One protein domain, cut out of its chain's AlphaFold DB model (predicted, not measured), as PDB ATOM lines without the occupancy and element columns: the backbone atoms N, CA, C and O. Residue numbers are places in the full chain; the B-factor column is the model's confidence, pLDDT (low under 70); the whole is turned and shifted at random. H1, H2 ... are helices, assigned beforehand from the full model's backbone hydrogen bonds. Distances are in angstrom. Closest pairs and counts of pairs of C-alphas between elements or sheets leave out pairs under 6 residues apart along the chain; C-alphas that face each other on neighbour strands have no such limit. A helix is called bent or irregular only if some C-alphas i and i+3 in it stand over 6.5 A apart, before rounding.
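What this domain is: This is residues 18 to 79 of the 80 residues of the protein "Flagellar biosynthesis protein FlhB" of Vibrio ponticus (UniProt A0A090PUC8). One long helix, H2, makes the length of an elongated model; the short helix H1 lies slanted near its first part, and the long tail of residues 61 to 79 folds back along H2 toward H1. The printed part has 62 residues with two named helices, H1 then H2, and no named strand; its class is all helix. It is loose, with a radius of gyration of the C-alphas of 13.2 A and spans of 39 by 24 by 17 A.

Where its parts are: H1, residues 20 to 29, begins at C-alpha 20 (-30.632, -7.667, 44.391) and is 14.2 A long. H2, residues 38 to 60, measures 33.3 A and ends at C-alpha 60 (-7.313, 9.967, 45.063). H2 is irregular: C-alphas 39 and 42 are 7.5 A apart.

How they stand to each other: H1 and H2 are close but not clearly touching; their closest C-alphas, of Leu 22 and Ala 43, are 7.4 A apart. They run opposite ways at a steep tilt of 48 degrees. In H1 every O i to N i+4 pair is within hydrogen-bond range, in H2 17 of 19.

The domain as a whole: The C-alphas farthest apart, of Arg 60 and Asp 77, are 40.2 A apart. The printed part has no cut, and the link from H1 to H2 is short, with 8 residues. The mean pLDDT of the printed part is 92.1; no printed residue is under 70.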
ATOM      1  N   PRO A  18     -23.607  -5.334  44.283       91.00
ATOM      2  CA  PRO A  18     -24.772  -6.115  44.679       91.00
ATOM      3  C   PRO A  18     -25.967  -5.198  44.972       91.00
ATOM      4  O   PRO A  18     -25.978  -4.494  45.978       91.00
ATOM      5  N   ALA A  19     -26.989  -5.259  44.120       92.75
ATOM      6  CA  ALA A  19     -28.280  -4.602  44.319       92.75
ATOM      7  C   ALA A  19     -29.413  -5.574  43.932       92.75
ATOM      8  O   ALA A  19     -29.946  -5.475  42.830       92.75
ATOM      9  N   PRO A  20     -29.754  -6.562  44.785       92.62
ATOM     10  CA  PRO A  20     -30.632  -7.667  44.391       92.62
ATOM     11  C   PRO A  20     -32.003  -7.254  43.825       92.62
ATOM     12  O   PRO A  20     -32.382  -7.831  42.808       92.62
ATOM     13  N   PRO A  21     -32.731  -6.269  44.400       93.81
ATOM     14  CA  PRO A  21     -34.011  -5.828  43.841       93.81
ATOM     15  C   PRO A  21     -33.870  -5.234  42.435       93.81
ATOM     16  O   PRO A  21     -34.593  -5.622  41.526       93.81
ATOM     17  N   LEU A  22     -32.882  -4.353  42.236       95.00
ATOM     18  CA  LEU A  22     -32.631  -3.721  40.940       95.00
ATOM     19  C   LEU A  22     -32.154  -4.739  39.897       95.00
ATOM     20  O   LEU A  22     -32.571  -4.687  38.748       95.00
ATOM     21  N   ALA A  23     -31.304  -5.685  40.303       95.12
ATOM     22  CA  ALA A  23     -30.819  -6.737  39.420       95.12
ATOM     23  C   ALA A  23     -31.963  -7.622  38.898       95.12
ATOM     24  O   ALA A  23     -31.945  -7.986  37.726       95.12
ATOM     25  N   ARG A  24     -32.955  -7.946  39.740       95.31
ATOM     26  CA  ARG A  24     -34.154  -8.680  39.307       95.31
ATOM     27  C   ARG A  24     -35.034  -7.842  38.392       95.31
ATOM     28  O   ARG A  24     -35.412  -8.341  37.340       95.31
ATOM     29  N   ALA A  25     -35.305  -6.587  38.762       96.06
ATOM     30  CA  ALA A  25     -36.095  -5.676  37.939       96.06
ATOM     31  C   ALA A  25     -35.522  -5.592  36.515       96.06
ATOM     32  O   ALA A  25     -36.214  -5.937  35.567       96.06
ATOM     33  N   LEU A  26     -34.225  -5.285  36.385       95.94
ATOM     34  CA  LEU A  26     -33.532  -5.213  35.095       95.94
ATOM     35  C   LEU A  26     -33.571  -6.533  34.320       95.94
ATOM     36  O   LEU A  26     -33.811  -6.524  33.121       95.94
ATOM     37  N   TYR A  27     -33.347  -7.665  34.992       95.19
ATOM     38  CA  TYR A  27     -33.346  -8.973  34.333       95.19
ATOM     39  C   TYR A  27     -34.712  -9.348  33.745       95.19
ATOM     40  O   TYR A  27     -34.768 -10.036  32.733       95.19
ATOM     41  N   HIS A  28     -35.805  -8.916  34.376       95.81
ATOM     42  CA  HIS A  28     -37.160  -9.221  33.919       95.81
ATOM     43  C   HIS A  28     -37.752  -8.160  32.988       95.81
ATOM     44  O   HIS A  28     -38.684  -8.470  32.253       95.81
ATOM     45  N   SER A  29     -37.260  -6.920  33.039       95.44
ATOM     46  CA  SER A  29     -37.802  -5.801  32.261       95.44
ATOM     47  C   SER A  29     -36.985  -5.443  31.021       95.44
ATOM     48  O   SER A  29     -37.384  -4.543  30.287       95.44
ATOM     49  N   THR A  30     -35.811  -6.047  30.828       96.50
ATOM     50  CA  THR A  30     -34.867  -5.658  29.775       96.50
ATOM     51  C   THR A  30     -34.182  -6.881  29.189       96.50
ATOM     52  O   THR A  30     -33.476  -7.606  29.890       96.50
ATOM     53  N   GLU A  31     -34.360  -7.083  27.886       96.50
ATOM     54  CA  GLU A  31     -33.647  -8.116  27.140       96.50
ATOM     55  C   GLU A  31     -32.261  -7.632  26.694       96.50
ATOM     56  O   GLU A  31     -31.894  -6.460  26.821       96.50
ATOM     57  N   LEU A  32     -31.460  -8.552  26.157       95.19
ATOM     58  CA  LEU A  32     -30.172  -8.196  25.567       95.19
ATOM     59  C   LEU A  32     -30.344  -7.138  24.470       95.19
ATOM     60  O   LEU A  32     -31.272  -7.206  23.670       95.19
ATOM     61  N   GLU A  33     -29.415  -6.181  24.450       96.19
ATOM     62  CA  GLU A  33     -29.365  -5.072  23.481       96.19
ATOM     63  C   GLU A  33     -30.548  -4.091  23.551       96.19
ATOM     64  O   GLU A  33     -30.633  -3.177  22.735       96.19
ATOM     65  N   GLN A  34     -31.420  -4.222  24.555       97.12
ATOM     66  CA  GLN A  34     -32.492  -3.266  24.810       97.12
ATOM     67  C   GLN A  34     -32.086  -2.201  25.827       97.12
ATOM     68  O   GLN A  34     -31.255  -2.416  26.716       97.12
ATOM     69  N   GLU A  35     -32.713  -1.035  25.700       96.44
ATOM     70  CA  GLU A  35     -32.620   0.018  26.699       96.44
ATOM     71  C   GLU A  35     -33.401  -0.365  27.962       96.44
ATOM     72  O   GLU A  35     -34.399  -1.088  27.923       96.44
ATOM     73  N   ILE A  36     -32.927   0.119  29.111       96.31
ATOM     74  CA  ILE A  36     -33.638  -0.060  30.379       96.31
ATOM     75  C   ILE A  36     -34.955   0.741  30.350       96.31
ATOM     76  O   ILE A  36     -35.004   1.778  29.697       96.31
ATOM     77  N   PRO A  37     -36.014   0.333  31.065       96.44
ATOM     78  CA  PRO A  37     -37.218   1.146  31.196       96.44
ATOM     79  C   PRO A  37     -36.954   2.454  31.947       96.44
ATOM     80  O   PRO A  37     -36.217   2.463  32.939       96.44
ATOM     81  N   ASP A  38     -37.658   3.519  31.560       96.50
ATOM     82  CA  ASP A  38     -37.597   4.850  32.185       96.50
ATOM     83  C   ASP A  38     -37.753   4.799  33.711       96.50
ATOM     84  O   ASP A  38     -37.043   5.480  34.455       96.50
ATOM     85  N   GLY A  39     -38.635   3.919  34.198       95.00
ATOM     86  CA  GLY A  39     -38.886   3.712  35.624       95.00
ATOM     87  C   GLY A  39     -37.660   3.269  36.436       95.00
ATOM     88  O   GLY A  39     -37.647   3.439  37.653       95.00
ATOM     89  N   LEU A  40     -36.616   2.736  35.791       96.44
ATOM     90  CA  LEU A  40     -35.373   2.298  36.439       96.44
ATOM     91  C   LEU A  40     -34.208   3.277  36.253       96.44
ATOM     92  O   LEU A  40     -33.140   3.059  36.837       96.44
ATOM     93  N   PHE A  41     -34.383   4.368  35.500       96.06
ATOM     94  CA  PHE A  41     -33.299   5.306  35.184       96.06
ATOM     95  C   PHE A  41     -32.628   5.860  36.437       96.06
ATOM     96  O   PHE A  41     -31.403   5.844  36.541       96.06
ATOM     97  N   THR A  42     -33.410   6.312  37.421       95.12
ATOM     98  CA  THR A  42     -32.866   6.894  38.656       95.12
ATOM     99  C   THR A  42     -32.046   5.878  39.449       95.12
ATOM    100  O   THR A  42     -30.923   6.185  39.852       95.12
ATOM    101  N   ALA A  43     -32.559   4.658  39.630       94.69
ATOM    102  CA  ALA A  43     -31.847   3.608  40.354       94.69
ATOM    103  C   ALA A  43     -30.536   3.219  39.652       94.69
ATOM    104  O   ALA A  43     -29.492   3.085  40.297       94.69
ATOM    105  N   VAL A  44     -30.552   3.095  38.322       95.69
ATOM    106  CA  VAL A  44     -29.341   2.803  37.541       95.69
ATOM    107  C   VAL A  44     -28.347   3.965  37.602       95.69
ATOM    108  O   VAL A  44     -27.157   3.737  37.834       95.69
ATOM    109  N   ALA A  45     -28.810   5.211  37.486       95.88
ATOM    110  CA  ALA A  45     -27.965   6.401  37.592       95.88
ATOM    111  C   ALA A  45     -27.251   6.482  38.949       95.88
ATOM    112  O   ALA A  45     -26.056   6.777  39.003       95.88
ATOM    113  N   GLN A  46     -27.939   6.156  40.044       94.56
ATOM    114  CA  GLN A  46     -27.336   6.097  41.376       94.56
ATOM    115  C   GLN A  46     -26.243   5.016  41.466       94.56
ATOM    116  O   GLN A  46     -25.168   5.275  42.014       94.56
ATOM    117  N   VAL A  47     -26.452   3.831  40.880       95.19
ATOM    118  CA  VAL A  47     -25.415   2.782  40.816       95.19
ATOM    119  C   VAL A  47     -24.201   3.247  40.010       95.19
ATOM    120  O   VAL A  47     -23.063   3.066  40.452       95.19
ATOM    121  N   LEU A  48     -24.415   3.889  38.858       95.56
ATOM    122  CA  LEU A  48     -23.332   4.455  38.048       95.56
ATOM    123  C   LEU A  48     -22.564   5.541  38.814       95.56
ATOM    124  O   LEU A  48     -21.329   5.528  38.819       95.56
ATOM    125  N   ALA A  49     -23.270   6.424  39.525       94.75
ATOM    126  CA  ALA A  49     -22.670   7.445  40.381       94.75
ATOM    127  C   ALA A  49     -21.822   6.823  41.501       94.75
ATOM    128  O   ALA A  49     -20.683   7.244  41.716       94.75
ATOM    129  N   TYR A  50     -22.315   5.770  42.160       94.69
ATOM    130  CA  TYR A  50     -21.553   5.020  43.161       94.69
ATOM    131  C   TYR A  50     -20.268   4.420  42.570       94.69
ATOM    132  O   TYR A  50     -19.191   4.565  43.153       94.69
ATOM    133  N   VAL A  51     -20.345   3.781  41.397       94.94
ATOM    134  CA  VAL A  51     -19.164   3.220  40.717       94.94
ATOM    135  C   VAL A  51     -18.167   4.321  40.358       94.94
ATOM    136  O   VAL A  51     -16.958   4.134  40.524       94.94
ATOM    137  N   PHE A  52     -18.645   5.479  39.902       94.44
ATOM    138  CA  PHE A  52     -17.795   6.627  39.603       94.44
ATOM    139  C   PHE A  52     -17.076   7.139  40.856       94.44
ATOM    140  O   PHE A  52     -15.848   7.251  40.854       94.44
ATOM    141  N   GLN A  53     -17.802   7.363  41.952       93.38
ATOM    142  CA  GLN A  53     -17.220   7.769  43.234       93.38
ATOM    143  C   GLN A  53     -16.224   6.731  43.760       93.38
ATOM    144  O   GLN A  53     -15.162   7.091  44.263       93.38
ATOM    145  N   LEU A  54     -16.511   5.436  43.593       94.06
ATOM    146  CA  LEU A  54     -15.625   4.361  44.033       94.06
ATOM    147  C   LEU A  54     -14.314   4.367  43.240       94.06
ATOM    148  O   LEU A  54     -13.241   4.208  43.826       94.06
ATOM    149  N   LYS A  55     -14.385   4.602  41.924       93.19
ATOM    150  CA  LYS A  55     -13.202   4.800  41.073       93.19
ATOM    151  C   LYS A  55     -12.389   6.017  41.521       93.19
ATOM    152  O   LYS A  55     -11.166   5.921  41.578       93.19
ATOM    153  N   GLN A  56     -13.041   7.132  41.858       93.62
ATOM    154  CA  GLN A  56     -12.357   8.337  42.344       93.62
ATOM    155  C   GLN A  56     -11.675   8.103  43.695       93.62
ATOM    156  O   GLN A  56     -10.489   8.403  43.827       93.62
ATOM    157  N   TYR A  57     -12.372   7.483  44.650       94.19
ATOM    158  CA  TYR A  57     -11.816   7.107  45.951       94.19
ATOM    159  C   TYR A  57     -10.566   6.231  45.803       94.19
ATOM    160  O   TYR A  57      -9.547   6.495  46.433       94.19
ATOM    161  N   ARG A  58     -10.588   5.231  44.911       91.50
ATOM    162  CA  ARG A  58      -9.408   4.380  44.670       91.50
ATOM    163  C   ARG A  58      -8.225   5.119  44.043       91.50
ATOM    164  O   ARG A  58      -7.098   4.679  44.221       91.50
ATOM    165  N   ARG A  59      -8.469   6.198  43.293       93.25
ATOM    166  CA  ARG A  59      -7.414   6.989  42.635       93.25
ATOM    167  C   ARG A  59      -6.828   8.072  43.533       93.25
ATOM    168  O   ARG A  59      -5.641   8.350  43.431       93.25
ATOM    169  N   ARG A  60      -7.663   8.730  44.340       93.31
ATOM    170  CA  ARG A  60      -7.313   9.967  45.063       93.31
ATOM    171  C   ARG A  60      -7.447   9.861  46.587       93.31
ATOM    172  O   ARG A  60      -7.079  10.799  47.281       93.31
ATOM    173  N   GLY A  61      -7.960   8.749  47.113       89.62
ATOM    174  CA  GLY A  61      -8.307   8.614  48.530       89.62
ATOM    175  C   GLY A  61      -9.572   9.399  48.905       89.62
ATOM    176  O   GLY A  61     -10.391   9.727  48.047       89.62
ATOM    177  N   GLY A  62      -9.752   9.678  50.199       88.50
ATOM    178  CA  GLY A  62     -10.896  10.433  50.731       88.50
ATOM    179  C   GLY A  62     -11.997   9.549  51.320       88.50
ATOM    180  O   GLY A  62     -11.729   8.460  51.826       88.50
ATOM    181  N   GLN A  63     -13.245  10.020  51.291       87.81
ATOM    182  CA  GLN A  63     -14.373   9.268  51.841       87.81
ATOM    183  C   GLN A  63     -14.805   8.157  50.879       87.81
ATOM    184  O   GLN A  63     -15.112   8.400  49.712       87.81
ATOM    185  N   ARG A  64     -14.848   6.917  51.377       89.56
ATOM    186  CA  ARG A  64     -15.346   5.780  50.603       89.56
ATOM    187  C   ARG A  64     -16.865   5.912  50.417       89.56
ATOM    188  O   ARG A  64     -17.567   6.053  51.420       89.56
ATOM    189  N   PRO A  65     -17.392   5.803  49.186       89.69
ATOM    190  CA  PRO A  65     -18.832   5.847  48.970       89.69
ATOM    191  C   PRO A  65     -19.512   4.616  49.580       89.69
ATOM    192  O   PRO A  65     -18.939   3.519  49.605       89.69
ATOM    193  N   ASN A  66     -20.746   4.788  50.054       88.06
ATOM    194  CA  ASN A  66     -21.530   3.729  50.686       88.06
ATOM    195  C   ASN A  66     -22.771   3.392  49.853       88.06
ATOM    196  O   ASN A  66     -23.743   4.137  49.860       88.06
ATOM    197  N   LEU A  67     -22.759   2.226  49.202       76.75
ATOM    198  CA  LEU A  67     -23.893   1.736  48.418       76.75
ATOM    199  C   LEU A  67     -25.152   1.507  49.267       76.75
ATOM    200  O   LEU A  67     -26.251   1.719  48.781       76.75
ATOM    201  N   LYS A  68     -25.016   1.082  50.531       75.94
ATOM    202  CA  LYS A  68     -26.178   0.773  51.387       75.94
ATOM    203  C   LYS A  68     -27.002   2.011  51.749       75.94
ATOM    204  O   LYS A  68     -28.119   1.863  52.218       75.94
ATOM    205  N   ALA A  69     -26.429   3.200  51.576       71.50
ATOM    206  CA  ALA A  69     -27.127   4.463  51.777       71.50
ATOM    207  C   ALA A  69     -27.927   4.902  50.538       71.50
ATOM    208  O   ALA A  69     -28.680   5.866  50.628       71.50
ATOM    209  N   LEU A  70     -27.753   4.237  49.387       75.75
ATOM    210  CA  LEU A  70     -28.540   4.530  48.196       75.75
ATOM    211  C   LEU A  70     -29.909   3.875  48.354       75.75
ATOM    212  O   LEU A  70     -30.033   2.652  48.290       75.75
ATOM    213  N   ASP A  71     -30.926   4.706  48.538       83.50
ATOM    214  CA  ASP A  71     -32.297   4.305  48.271       83.50
ATOM    215  C   ASP A  71     -32.458   4.191  46.753       83.50
ATOM    216  O   ASP A  71     -32.381   5.203  46.054       83.50
ATOM    217  N   LEU A  72     -32.566   2.955  46.257       86.50
ATOM    218  CA  LEU A  72     -32.716   2.642  44.837       86.50
ATOM    219  C   LEU A  72     -34.218   2.580  44.517       86.50
ATOM    220  O   LEU A  72     -34.839   1.542  44.776       86.50
ATOM    221  N   PRO A  73     -34.824   3.650  43.968       89.94
ATOM    222  CA  PRO A  73     -36.253   3.667  43.706       89.94
ATOM    223  C   PRO A  73     -36.584   2.692  42.574       89.94
ATOM    224  O   PRO A  73     -36.085   2.820  41.459       89.94
ATOM    225  N   ILE A  74     -37.436   1.712  42.868       92.06
ATOM    226  CA  ILE A  74     -37.965   0.769  41.878       92.06
ATOM    227  C   ILE A  74     -39.493   0.898  41.898       92.06
ATOM    228  O   ILE A  74     -40.087   0.688  42.967       92.06
ATOM    229  N   PRO A  75     -40.136   1.250  40.772       91.06
ATOM    230  CA  PRO A  75     -41.590   1.297  40.651       91.06
ATOM    231  C   PRO A  75     -42.240  -0.057  40.983       91.06
ATOM    232  O   PRO A  75     -41.653  -1.088  40.656       91.06
ATOM    233  N   PRO A  76     -43.408  -0.100  41.658       89.94
ATOM    234  CA  PRO A  76     -44.040  -1.354  42.083       89.94
ATOM    235  C   PRO A  76     -44.310  -2.350  40.950       89.94
ATOM    236  O   PRO A  76     -44.161  -3.547  41.156       89.94
ATOM    237  N   ASP A  77     -44.656  -1.857  39.767       91.44
ATOM    238  CA  ASP A  77     -44.882  -2.619  38.534       91.44
ATOM    239  C   ASP A  77     -43.613  -3.301  37.996       91.44
ATOM    240  O   ASP A  77     -43.703  -4.299  37.287       91.44
ATOM    241  N   LEU A  78     -42.431  -2.813  38.385       89.69
ATOM    242  CA  LEU A  78     -41.129  -3.379  38.022       89.69
ATOM    243  C   LEU A  78     -40.473  -4.158  39.177       89.69
ATOM    244  O   LEU A  78     -39.345  -4.640  39.042       89.69
ATOM    245  N   ARG A  79     -41.144  -4.286  40.332       84.31
ATOM    246  CA  ARG A  79     -40.652  -5.085  41.465       84.31
ATOM    247  C   ARG A  79     -41.011  -6.552  41.253       84.31
ATOM    248  O   ARG A  79     -42.130  -6.958  41.542       84.31
TER     249      ARG A  79